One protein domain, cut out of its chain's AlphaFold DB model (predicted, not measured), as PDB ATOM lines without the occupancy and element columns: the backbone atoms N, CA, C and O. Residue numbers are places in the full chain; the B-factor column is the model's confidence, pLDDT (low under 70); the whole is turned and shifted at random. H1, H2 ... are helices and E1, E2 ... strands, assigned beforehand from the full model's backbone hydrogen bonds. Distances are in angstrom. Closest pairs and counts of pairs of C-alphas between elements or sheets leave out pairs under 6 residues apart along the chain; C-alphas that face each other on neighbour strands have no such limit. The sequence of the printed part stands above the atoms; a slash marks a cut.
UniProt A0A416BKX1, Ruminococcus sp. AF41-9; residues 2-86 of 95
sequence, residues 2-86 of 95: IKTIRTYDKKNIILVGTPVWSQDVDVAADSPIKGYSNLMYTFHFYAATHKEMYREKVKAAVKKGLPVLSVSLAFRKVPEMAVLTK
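What this domain is: This is residues 2 to 86 of the 95 residues of a protein of Ruminococcus sp. AF41-9 (UniProt A0A416BKX1). A small staggered sheet of three parallel strands, E1, E2 and E3, has H4 lengthwise over E2 and E3 and the short H3 packed on H4. H1 and H5 lie toward opposite ends of the long axis, and residues 80 to 85 stick out. The printed part has 85 residues, with five named helices and three named strands in the order H1 E1 H2 H3 E2 H4 E3 H5, class mixed. It is elongated, 41 by 26 by 22 A, yet only just compact, close to loose, with a radius of gyration of the C-alphas of 14.3 A.

How they stand to each other: Inner strand E2, residues 39 to 46, is parallel to edge strand E1, residues 14 to 16, at 52 degrees, with N 16 and O 40 within hydrogen-bond range at 2.8 A. It is parallel to edge strand E3, residues 68 to 74, at 25 degrees, with N 69 and O 41 at 2.8 A. H4, residues 52 to 63, makes two layers with the sheet, at a height of 10.6 A, along the strands at 10 degrees to E2 on the local plane. H3, residues 25 to 28, touches H4 residues 57 to 61, closest at the C-alphas of Asp 26 and Ala 61, 4.5 A, and only grazes the sheet. H2, residues 19 to 22, is on the sheet at a height of 5.8 A. E1, H2 H3, E2 and E2, H4, E3 are strand-helix-strand units, parallel neighbours joined through helices, with right-handed crossovers. H1, residues 2 to 8, only grazes the sheet; H5, residues 80 to 84, is not on it. Each O i to N i+4 pair is within hydrogen-bond range in H4 and H5, 2 of 3 in H1; H2 and H3 are too short for one.

Where its parts are: H1 begins at C-alpha 2 (-32.038, 42.687, 38.798). E2 is 23.2 A long, E3 17.4 A and H4 16.2 A. H5 ends at C-alpha 84 (-9.705, 29.958, 20.340).

The domain as a whole: The farthest C-alphas, of Thr 7 and Glu 80, are 41.0 A apart. The printed part has no cut and no long link; pLDDT is under 70 at residues 72 to 78 and 80 to 86.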
ATOM      1  N   ILE A   2     -31.942  41.273  38.343       94.81
ATOM      2  CA  ILE A   2     -32.038  42.687  38.798       94.81
ATOM      3  C   ILE A   2     -33.197  42.925  39.783       94.81
ATOM      4  O   ILE A   2     -32.984  43.534  40.827       94.81
ATOM      5  N   LYS A   3     -34.395  42.387  39.501       95.94
ATOM      6  CA  LYS A   3     -35.552  42.451  40.412       95.94
ATOM      7  C   LYS A   3     -35.207  41.990  41.833       95.94
ATOM      8  O   LYS A   3     -35.545  42.679  42.783       95.94
ATOM      9  N   THR A   4     -34.512  40.860  41.955       97.12
ATOM     10  CA  THR A   4     -34.079  40.275  43.230       97.12
ATOM     11  C   THR A   4     -33.055  41.155  43.934       97.12
ATOM     12  O   THR A   4     -33.154  41.366  45.130       97.12
ATOM     13  N   ILE A   5     -32.098  41.746  43.217       96.31
ATOM     14  CA  ILE A   5     -31.166  42.704  43.834       96.31
ATOM     15  C   ILE A   5     -31.950  43.902  44.394       96.31
ATOM     16  O   ILE A   5     -31.741  44.301  45.536       96.31
ATOM     17  N   ARG A   6     -32.925  44.420  43.633       96.25
ATOM     18  CA  ARG A   6     -33.759  45.562  44.038       96.25
ATOM     19  C   ARG A   6     -34.714  45.287  45.201       96.25
ATOM     20  O   ARG A   6     -35.201  46.253  45.786       96.25
ATOM     21  N   THR A   7     -34.958  44.029  45.585       96.88
ATOM     22  CA  THR A   7     -35.695  43.744  46.830       96.88
ATOM     23  C   THR A   7     -34.868  44.075  48.068       96.88
ATOM     24  O   THR A   7     -35.440  44.497  49.067       96.88
ATOM     25  N   TYR A   8     -33.541  43.933  47.994       96.94
ATOM     26  CA  TYR A   8     -32.625  44.201  49.107       96.94
ATOM     27  C   TYR A   8     -31.956  45.577  49.004       96.94
ATOM     28  O   TYR A   8     -31.743  46.233  50.019       96.94
ATOM     29  N   ASP A   9     -31.672  46.046  47.788       95.69
ATOM     30  CA  ASP A   9     -30.962  47.299  47.543       95.69
ATOM     31  C   ASP A   9     -31.641  48.146  46.463       95.69
ATOM     32  O   ASP A   9     -31.537  47.907  45.255       95.69
ATOM     33  N   LYS A  10     -32.315  49.204  46.913       94.38
ATOM     34  CA  LYS A  10     -33.126  50.074  46.056       94.38
ATOM     35  C   LYS A  10     -32.324  51.140  45.307       94.38
ATOM     36  O   LYS A  10     -32.899  51.776  44.427       94.38
ATOM     37  N   LYS A  11     -31.057  51.395  45.658       94.44
ATOM     38  CA  LYS A  11     -30.367  52.633  45.241       94.44
ATOM     39  C   LYS A  11     -29.014  52.419  44.579       94.44
ATOM     40  O   LYS A  11     -28.678  53.220  43.709       94.44
ATOM     41  N   ASN A  12     -28.250  51.385  44.924       96.38
ATOM     42  CA  ASN A  12     -26.891  51.272  44.388       96.38
ATOM     43  C   ASN A  12     -26.869  50.982  42.885       96.38
ATOM     44  O   ASN A  12     -27.842  50.485  42.307       96.38
ATOM     45  N   ILE A  13     -25.750  51.308  42.242       95.94
ATOM     46  CA  ILE A  13     -25.545  51.056  40.816       95.94
ATOM     47  C   ILE A  13     -25.389  49.551  40.585       95.94
ATOM     48  O   ILE A  13     -24.633  48.883  41.286       95.94
ATOM     49  N   ILE A  14     -26.082  49.025  39.576       96.69
ATOM     50  CA  ILE A  14     -25.894  47.654  39.096       96.69
ATOM     51  C   ILE A  14     -25.174  47.713  37.752       96.69
ATOM     52  O   ILE A  14     -25.617  48.395  36.825       96.69
ATOM     53  N   LEU A  15     -24.072  46.973  37.656       95.88
ATOM     54  CA  LEU A  15     -23.300  46.824  36.430       95.88
ATOM     55  C   LEU A  15     -23.836  45.646  35.611       95.88
ATOM     56  O   LEU A  15     -23.913  44.521  36.104       95.88
ATOM     57  N   VAL A  16     -24.206  45.908  34.360       96.25
ATOM     58  CA  VAL A  16     -24.804  44.931  33.444       96.25
ATOM     59  C   VAL A  16     -23.807  44.601  32.336       96.25
ATOM     60  O   VAL A  16     -23.330  45.489  31.636       96.25
ATOM     61  N   GLY A  17     -23.470  43.319  32.179       93.69
ATOM     62  CA  GLY A  17     -22.627  42.850  31.077       93.69
ATOM     63  C   GLY A  17     -23.314  42.965  29.716       93.69
ATOM     64  O   GLY A  17     -24.540  42.945  29.630       93.69
ATOM     65  N   THR A  18     -22.520  43.044  28.649       92.50
ATOM     66  CA  THR A  18     -23.010  42.958  27.263       92.50
ATOM     67  C   THR A  18     -22.385  41.758  26.541       92.50
ATOM     68  O   THR A  18     -21.376  41.215  27.013       92.50
ATOM     69  N   PRO A  19     -22.976  41.284  25.427       90.69
ATOM     70  CA  PRO A  19     -22.396  40.201  24.640       90.69
ATOM     71  C   PRO A  19     -20.952  40.476  24.192       90.69
ATOM     72  O   PRO A  19     -20.456  41.606  24.224       90.69
ATOM     73  N   VAL A  20     -20.279  39.399  23.773       87.88
ATOM     74  CA  VAL A  20     -18.904  39.424  23.242       87.88
ATOM     75  C   VAL A  20     -17.927  40.044  24.248       87.88
ATOM     76  O   VAL A  20     -17.248  41.024  23.971       87.88
ATOM     77  N   TRP A  21     -17.856  39.449  25.442       88.88
ATOM     78  CA  TRP A  21     -16.993  39.908  26.541       88.88
ATOM     79  C   TRP A  21     -17.195  41.386  26.889       88.88
ATOM     80  O   TRP A  21     -16.221  42.123  27.031       88.88
ATOM     81  N   SER A  22     -18.447  41.816  27.028       90.81
ATOM     82  CA  SER A  22     -18.798  43.205  27.310       90.81
ATOM     83  C   SER A  22     -18.283  44.187  26.249       90.81
ATOM     84  O   SER A  22     -17.622  45.170  26.582       90.81
ATOM     85  N   GLN A  23     -18.522  43.909  24.963       91.44
ATOM     86  CA  GLN A  23     -18.093  44.783  23.857       91.44
ATOM     87  C   GLN A  23     -19.257  45.374  23.059       91.44
ATOM     88  O   GLN A  23     -19.113  46.469  22.513       91.44
ATOM     89  N   ASP A  24     -20.399  44.690  23.006       94.94
ATOM     90  CA  ASP A  24     -21.546  45.068  22.168       94.94
ATOM     91  C   ASP A  24     -22.511  46.019  22.901       94.94
ATOM     92  O   ASP A  24     -23.715  45.781  23.026       94.94
ATOM     93  N   VAL A  25     -21.960  47.116  23.428       95.69
ATOM     94  CA  VAL A  25     -22.725  48.169  24.123       95.69
ATOM     95  C   VAL A  25     -23.605  48.987  23.175       95.69
ATOM     96  O   VAL A  25     -24.645  49.496  23.582       95.69
ATOM     97  N   ASP A  26     -23.218  49.086  21.908       95.56
ATOM     98  CA  ASP A  26     -23.977  49.708  20.821       95.56
ATOM     99  C   ASP A  26     -25.277  48.958  20.514       95.56
ATOM    100  O   ASP A  26     -26.305  49.603  20.299       95.56
ATOM    101  N   VAL A  27     -25.228  47.623  20.565       95.75
ATOM    102  CA  VAL A  27     -26.391  46.733  20.412       95.75
ATOM    103  C   VAL A  27     -27.283  46.801  21.649       95.75
ATOM    104  O   VAL A  27     -28.500  46.925  21.539       95.75
ATOM    105  N   ALA A  28     -26.689  46.779  22.848       95.06
ATOM    106  CA  ALA A  28     -27.442  46.927  24.094       95.06
ATOM    107  C   ALA A  28     -28.198  48.266  24.163       95.06
ATOM    108  O   ALA A  28     -29.272  48.343  24.757       95.06
ATOM    109  N   ALA A  29     -27.668  49.310  23.521       96.31
ATOM    110  CA  ALA A  29     -28.315  50.612  23.445       96.31
ATOM    111  C   ALA A  29     -29.571  50.638  22.554       96.31
ATOM    112  O   ALA A  29     -30.400  51.526  22.735       96.31
ATOM    113  N   ASP A  30     -29.747  49.683  21.633       96.56
ATOM    114  CA  ASP A  30     -30.967  49.576  20.814       96.56
ATOM    115  C   ASP A  30     -32.135  48.935  21.572       96.56
ATOM    116  O   ASP A  30     -33.301  49.201  21.280       96.56
ATOM    117  N   SER A  31     -31.841  48.115  22.583       96.25
ATOM    118  CA  SER A  31     -32.856  47.499  23.440       96.25
ATOM    119  C   SER A  31     -32.399  47.461  24.903       96.25
ATOM    120  O   SER A  31     -32.109  46.391  25.446       96.25
ATOM    121  N   PRO A  32     -32.303  48.628  25.571       95.75
ATOM    122  CA  PRO A  32     -31.853  48.681  26.953       95.75
ATOM    123  C   PRO A  32     -32.893  48.062  27.888       95.75
ATOM    124  O   PRO A  32     -34.100  48.137  27.650       95.75
ATOM    125  N   ILE A  33     -32.430  47.506  29.009       95.75
ATOM    126  CA  ILE A  33     -33.297  47.039  30.096       95.75
ATOM    127  C   ILE A  33     -34.129  48.215  30.627       95.75
ATOM    128  O   ILE A  33     -33.585  49.234  31.051       95.75
ATOM    129  N   LYS A  34     -35.456  48.049  30.639       94.81
ATOM    130  CA  LYS A  34     -36.431  49.057  31.089       94.81
ATOM    131  C   LYS A  34     -37.018  48.703  32.457       94.81
ATOM    132  O   LYS A  34     -36.967  47.554  32.888       94.81
ATOM    133  N   GLY A  35     -37.608  49.698  33.122       94.81
ATOM    134  CA  GLY A  35     -38.324  49.518  34.394       94.81
ATOM    135  C   GLY A  35     -37.439  49.488  35.644       94.81
ATOM    136  O   GLY A  35     -37.941  49.232  36.735       94.81
ATOM    137  N   TYR A  36     -36.142  49.769  35.507       95.25
ATOM    138  CA  TYR A  36     -35.193  49.848  36.616       95.25
ATOM    139  C   TYR A  36     -34.330  51.103  36.484       95.25
ATOM    140  O   TYR A  36     -33.989  51.514  35.378       95.25
ATOM    141  N   SER A  37     -33.955  51.691  37.617       94.50
ATOM    142  CA  SER A  37     -33.021  52.815  37.699       94.50
ATOM    143  C   SER A  37     -31.619  52.356  38.111       94.50
ATOM    144  O   SER A  37     -31.418  51.229  38.587       94.50
ATOM    145  N   ASN A  38     -30.646  53.257  37.952       96.44
ATOM    146  CA  ASN A  38     -29.256  53.090  38.383       96.44
ATOM    147  C   ASN A  38     -28.603  51.830  37.798       96.44
ATOM    148  O   ASN A  38     -28.006  51.024  38.514       96.44
ATOM    149  N   LEU A  39     -28.758  51.658  36.484       96.88
ATOM    150  CA  LEU A  39     -28.057  50.647  35.700       96.88
ATOM    151  C   LEU A  39     -26.949  51.314  34.882       96.88
ATOM    152  O   LEU A  39     -27.173  52.358  34.270       96.88
ATOM    153  N   MET A  40     -25.776  50.687  34.842       96.69
ATOM    154  CA  MET A  40     -24.707  51.017  33.896       96.69
ATOM    155  C   MET A  40     -24.257  49.750  33.178       96.69
ATOM    156  O   MET A  40     -24.234  48.671  33.768       96.69
ATOM    157  N   TYR A  41     -23.876  49.875  31.915       96.81
ATOM    158  CA  TYR A  41     -23.431  48.756  31.094       96.81
ATOM    159  C   TYR A  41     -21.915  48.682  31.086       96.81
ATOM    160  O   TYR A  41     -21.232  49.695  30.944       96.81
ATOM    161  N   THR A  42     -21.372  47.484  31.267       95.50
ATOM    162  CA  THR A  42     -19.926  47.304  31.316       95.50
ATOM    163  C   THR A  42     -19.342  47.237  29.919       95.50
ATOM    164  O   THR A  42     -19.930  46.667  28.997       95.50
ATOM    165  N   PHE A  43     -18.150  47.807  29.790       94.00
ATOM    166  CA  PHE A  43     -17.307  47.692  28.615       94.00
ATOM    167  C   PHE A  43     -15.919  47.185  29.019       94.00
ATOM    168  O   PHE A  43     -15.313  47.712  29.955       94.00
ATOM    169  N   HIS A  44     -15.413  46.148  28.351       91.38
ATOM    170  CA  HIS A  44     -14.067  45.617  28.600       91.38
ATOM    171  C   HIS A  44     -13.115  45.945  27.452       91.38
ATOM    172  O   HIS A  44     -13.380  45.668  26.279       91.38
ATOM    173  N   PHE A  45     -11.949  46.492  27.797       85.88
ATOM    174  CA  PHE A  45     -11.034  47.074  26.830       85.88
ATOM    175  C   PHE A  45      -9.576  46.643  27.053       85.88
ATOM    176  O   PHE A  45      -8.997  46.810  28.123       85.88
ATOM    177  N   TYR A  46      -8.947  46.141  25.988       85.19
ATOM    178  CA  TYR A  46      -7.513  45.864  25.938       85.19
ATOM    179  C   TYR A  46      -6.869  46.846  24.962       85.19
ATOM    180  O   TYR A  46      -7.083  46.730  23.756       85.19
ATOM    181  N   ALA A  47      -6.059  47.788  25.447       83.31
ATOM    182  CA  ALA A  47      -5.542  48.908  24.649       83.31
ATOM    183  C   ALA A  47      -4.698  48.471  23.440       83.31
ATOM    184  O   ALA A  47      -4.725  49.099  22.374       83.31
ATOM    185  N   ALA A  48      -3.970  47.361  23.572       81.94
ATOM    186  CA  ALA A  48      -3.193  46.796  22.475       81.94
ATOM    187  C   ALA A  48      -4.063  46.106  21.406       81.94
ATOM    188  O   ALA A  48      -3.624  46.005  20.265       81.94
ATOM    189  N   THR A  49      -5.292  45.685  21.735       82.75
ATOM    190  CA  THR A  49      -6.149  44.862  20.853       82.75
ATOM    191  C   THR A  49      -7.330  45.641  20.289       82.75
ATOM    192  O   THR A  49      -7.596  45.602  19.093       82.75
ATOM    193  N   HIS A  50      -8.045  46.364  21.143       87.50
ATOM    194  CA  HIS A  50      -9.270  47.056  20.786       87.50
ATOM    195  C   HIS A  50      -8.925  48.477  20.341       87.50
ATOM    196  O   HIS A  50      -8.350  49.265  21.093       87.50
ATOM    197  N   LYS A  51      -9.215  48.781  19.078       87.38
ATOM    198  CA  LYS A  51      -8.867  50.051  18.430       87.38
ATOM    199  C   LYS A  51     -10.127  50.876  18.153       87.38
ATOM    200  O   LYS A  51     -11.076  50.834  18.929       87.38
ATOM    201  N   GLU A  52     -10.122  51.652  17.079       91.50
ATOM    202  CA  GLU A  52     -11.147  52.647  16.760       91.50
ATOM    203  C   GLU A  52     -12.573  52.089  16.723       91.50
ATOM    204  O   GLU A  52     -13.431  52.633  17.408       91.50
ATOM    205  N   MET A  53     -12.807  50.949  16.064       93.31
ATOM    206  CA  MET A  53     -14.135  50.312  15.993       93.31
ATOM    207  C   MET A  53     -14.805  50.169  17.370       93.31
ATOM    208  O   MET A  53     -15.988  50.438  17.535       93.31
ATOM    209  N   TYR A  54     -14.035  49.778  18.383       93.12
ATOM    210  CA  TYR A  54     -14.525  49.588  19.744       93.12
ATOM    211  C   TYR A  54     -14.857  50.906  20.445       93.12
ATOM    212  O   TYR A  54     -15.796  50.968  21.237       93.12
ATOM    213  N   ARG A  55     -14.119  51.976  20.132       92.62
ATOM    214  CA  ARG A  55     -14.449  53.329  20.596       92.62
ATOM    215  C   ARG A  55     -15.729  53.827  19.936       92.62
ATOM    216  O   ARG A  55     -16.551  54.419  20.626       92.62
ATOM    217  N   GLU A  56     -15.924  53.548  18.649       96.38
ATOM    218  CA  GLU A  56     -17.149  53.921  17.929       96.38
ATOM    219  C   GLU A  56     -18.386  53.212  18.488       96.38
ATOM    220  O   GLU A  56     -19.417  53.857  18.667       96.38
ATOM    221  N   LYS A  57     -18.273  51.940  18.894       95.62
ATOM    222  CA  LYS A  57     -19.354  51.243  19.615       95.62
ATOM    223  C   LYS A  57     -19.752  51.961  20.906       95.62
ATOM    224  O   LYS A  57     -20.931  52.223  21.139       95.62
ATOM    225  N   VAL A  58     -18.770  52.340  21.729       96.00
ATOM    226  CA  VAL A  58     -19.029  53.086  22.971       96.00
ATOM    227  C   VAL A  58     -19.645  54.454  22.672       96.00
ATOM    228  O   VAL A  58     -20.638  54.819  23.297       96.00
ATOM    229  N   LYS A  59     -19.118  55.198  21.691       96.81
ATOM    230  CA  LYS A  59     -19.681  56.496  21.280       96.81
ATOM    231  C   LYS A  59     -21.129  56.366  20.807       96.81
ATOM    232  O   LYS A  59     -21.961  57.181  21.198       96.81
ATOM    233  N   ALA A  60     -21.441  55.349  20.004       97.44
ATOM    234  CA  ALA A  60     -22.796  55.091  19.531       97.44
ATOM    235  C   ALA A  60     -23.755  54.802  20.695       97.44
ATOM    236  O   ALA A  60     -24.841  55.378  20.749       97.44
ATOM    237  N   ALA A  61     -23.335  53.978  21.659       96.94
ATOM    238  CA  ALA A  61     -24.118  53.678  22.857       96.94
ATOM    239  C   ALA A  61     -24.375  54.927  23.716       96.94
ATOM    240  O   ALA A  61     -25.516  55.202  24.090       96.94
ATOM    241  N   VAL A  62     -23.334  55.730  23.966       96.50
ATOM    242  CA  VAL A  62     -23.441  56.983  24.734       96.50
ATOM    243  C   VAL A  62     -24.342  57.993  24.020       96.50
ATOM    244  O   VAL A  62     -25.181  58.618  24.662       96.50
ATOM    245  N   LYS A  63     -24.246  58.115  22.688       97.50
ATOM    246  CA  LYS A  63     -25.120  58.993  21.887       97.50
ATOM    247  C   LYS A  63     -26.595  58.586  21.971       97.50
ATOM    248  O   LYS A  63     -27.463  59.451  21.928       97.50
ATOM    249  N   LYS A  64     -26.880  57.290  22.119       97.12
ATOM    250  CA  LYS A  64     -28.228  56.747  22.362       97.12
ATOM    251  C   LYS A  64     -28.685  56.892  23.826       97.12
ATOM    252  O   LYS A  64     -29.786  56.471  24.163       97.12
ATOM    253  N   GLY A  65     -27.864  57.485  24.698       95.38
ATOM    254  CA  GLY A  65     -28.187  57.727  26.106       95.38
ATOM    255  C   GLY A  65     -27.921  56.541  27.035       95.38
ATOM    256  O   GLY A  65     -28.384  56.557  28.176       95.38
ATOM    257  N   LEU A  66     -27.190  55.513  26.586       96.50
ATOM    258  CA  LEU A  66     -26.854  54.363  27.424       96.50
ATOM    259  C   LEU A  66     -25.690  54.707  28.374       96.50
ATOM    260  O   LEU A  66     -24.610  55.067  27.897       96.50
ATOM    261  N   PRO A  67     -25.841  54.557  29.703       95.94
ATOM    262  CA  PRO A  67     -24.727  54.732  30.633       95.94
ATOM    263  C   PRO A  67     -23.735  53.573  30.493       95.94
ATOM    264  O   PRO A  67     -24.100  52.418  30.719       95.94
ATOM    265  N   VAL A  68     -22.478  53.868  30.152       94.81
ATOM    266  CA  VAL A  68     -21.417  52.863  29.959       94.81
ATOM    267  C   VAL A  68     -20.277  53.096  30.951       94.81
ATOM    268  O   VAL A  68     -19.816  54.224  31.117       94.81
ATOM    269  N   LEU A  69     -19.797  52.026  31.587       92.69
ATOM    270  CA  LEU A  69     -18.626  52.021  32.464       92.69
ATOM    271  C   LEU A  69     -17.563  51.063  31.922       92.69
ATOM    272  O   LEU A  69     -17.812  49.868  31.761       92.69
ATOM    273  N   SER A  70     -16.349  51.564  31.700       85.81
ATOM    274  CA  SER A  70     -15.208  50.706  31.376       85.81
ATOM    275  C   SER A  70     -14.643  50.093  32.656       85.81
ATOM    276  O   SER A  70     -14.018  50.792  33.446       85.81
ATOM    277  N   VAL A  71     -14.862  48.793  32.871       76.38
ATOM    278  CA  VAL A  71     -14.481  48.106  34.125       76.38
ATOM    279  C   VAL A  71     -13.108  47.435  34.026       76.38
ATOM    280  O   VAL A  71     -12.444  47.228  35.036       76.38
ATOM    281  N   SER A  72     -12.645  47.126  32.812       66.44
ATOM    282  CA  SER A  72     -11.349  46.480  32.600       66.44
ATOM    283  C   SER A  72     -10.544  47.221  31.542       66.44
ATOM    284  O   SER A  72     -10.985  47.343  30.397       66.44
ATOM    285  N   LEU A  73      -9.371  47.709  31.952       62.50
ATOM    286  CA  LEU A  73      -8.327  48.242  31.086       62.50
ATOM    287  C   LEU A  73      -7.078  47.387  31.273       62.50
ATOM    288  O   LEU A  73      -6.487  47.358  32.350       62.50
ATOM    289  N   ALA A  74      -6.645  46.729  30.207       64.69
ATOM    290  CA  ALA A  74      -5.351  46.062  30.170       64.69
ATOM    291  C   ALA A  74      -4.513  46.602  29.008       64.69
ATOM    292  O   ALA A  74      -4.981  46.717  27.876       64.69
ATOM    293  N   PHE A  75      -3.243  46.903  29.275       67.69
ATOM    294  CA  PHE A  75      -2.291  47.348  28.249       67.69
ATOM    295  C   PHE A  75      -1.774  46.203  27.367       67.69
ATOM    296  O   PHE A  75      -1.117  46.443  26.358       67.69
ATOM    297  N   ARG A  76      -2.069  44.949  27.731       67.19
ATOM    298  CA  ARG A  76      -1.611  43.749  27.020       67.19
ATOM    299  C   ARG A  76      -2.552  43.372  25.871       67.19
ATOM    300  O   ARG A  76      -3.663  43.886  25.759       67.19
ATOM    301  N   LYS A  77      -2.100  42.469  24.999       64.88
ATOM    302  CA  LYS A  77      -2.963  41.838  23.993       64.88
ATOM    303  C   LYS A  77      -3.942  40.886  24.689       64.88
ATOM    304  O   LYS A  77      -3.604  40.315  25.726       64.88
ATOM    305  N   VAL A  78      -5.132  40.706  24.122       68.12
ATOM    306  CA  VAL A  78      -6.026  39.617  24.535       68.12
ATOM    307  C   VAL A  78      -5.251  38.292  24.395       68.12
ATOM    308  O   VAL A  78      -4.664  38.073  23.330       68.12
ATOM    309  N   PRO A  79      -5.194  37.434  25.435       71.69
ATOM    310  CA  PRO A  79      -4.478  36.164  25.360       71.69
ATOM    311  C   PRO A  79      -5.007  35.315  24.202       71.69
ATOM    312  O   PRO A  79      -6.218  35.201  24.021       71.69
ATOM    313  N   GLU A  80      -4.117  34.689  23.435       58.53
ATOM    314  CA  GLU A  80      -4.459  33.923  22.224       58.53
ATOM    315  C   GLU A  80      -5.458  32.777  22.501       58.53
ATOM    316  O   GLU A  80      -6.341  32.490  21.692       58.53
ATOM    317  N   MET A  81      -5.433  32.230  23.722       50.28
ATOM    318  CA  MET A  81      -6.389  31.228  24.214       50.28
ATOM    319  C   MET A  81      -7.839  31.731  24.309       50.28
ATOM    320  O   MET A  81      -8.767  30.932  24.196       50.28
ATOM    321  N   ALA A  82      -8.064  33.039  24.471       55.72
ATOM    322  CA  ALA A  82      -9.409  33.621  24.499       55.72
ATOM    323  C   ALA A  82     -10.011  33.789  23.091       55.72
ATOM    324  O   ALA A  82     -11.226  33.898  22.948       55.72
ATOM    325  N   VAL A  83      -9.186  33.776  22.038       51.75
ATOM    326  CA  VAL A  83      -9.651  33.805  20.640       51.75
ATOM    327  C   VAL A  83     -10.083  32.404  20.188       51.75
ATOM    328  O   VAL A  83     -11.048  32.260  19.435       51.75
ATOM    329  N   LEU A  84      -9.428  31.355  20.695       42.25
ATOM    330  CA  LEU A  84      -9.705  29.958  20.340       42.25
ATOM    331  C   LEU A  84     -11.063  29.442  20.846       42.25
ATOM    332  O   LEU A  84     -11.634  28.534  20.237       42.25
ATOM    333  N   THR A  85     -11.649  30.050  21.880       49.50
ATOM    334  CA  THR A  85     -13.000  29.691  22.355       49.50
ATOM    335  C   THR A  85     -14.116  30.125  21.401       49.50
ATOM    336  O   THR A  85     -15.197  29.547  21.449       49.50
ATOM    337  N   LYS A  86     -13.862  31.033  20.441       51.78
ATOM    338  CA  LYS A  86     -14.811  31.306  19.339       51.78
ATOM    339  C   LYS A  86     -14.917  30.161  18.326       51.78
ATOM    340  O   LYS A  86     -15.907  30.101  17.603       51.78
TER     341      LYS A  86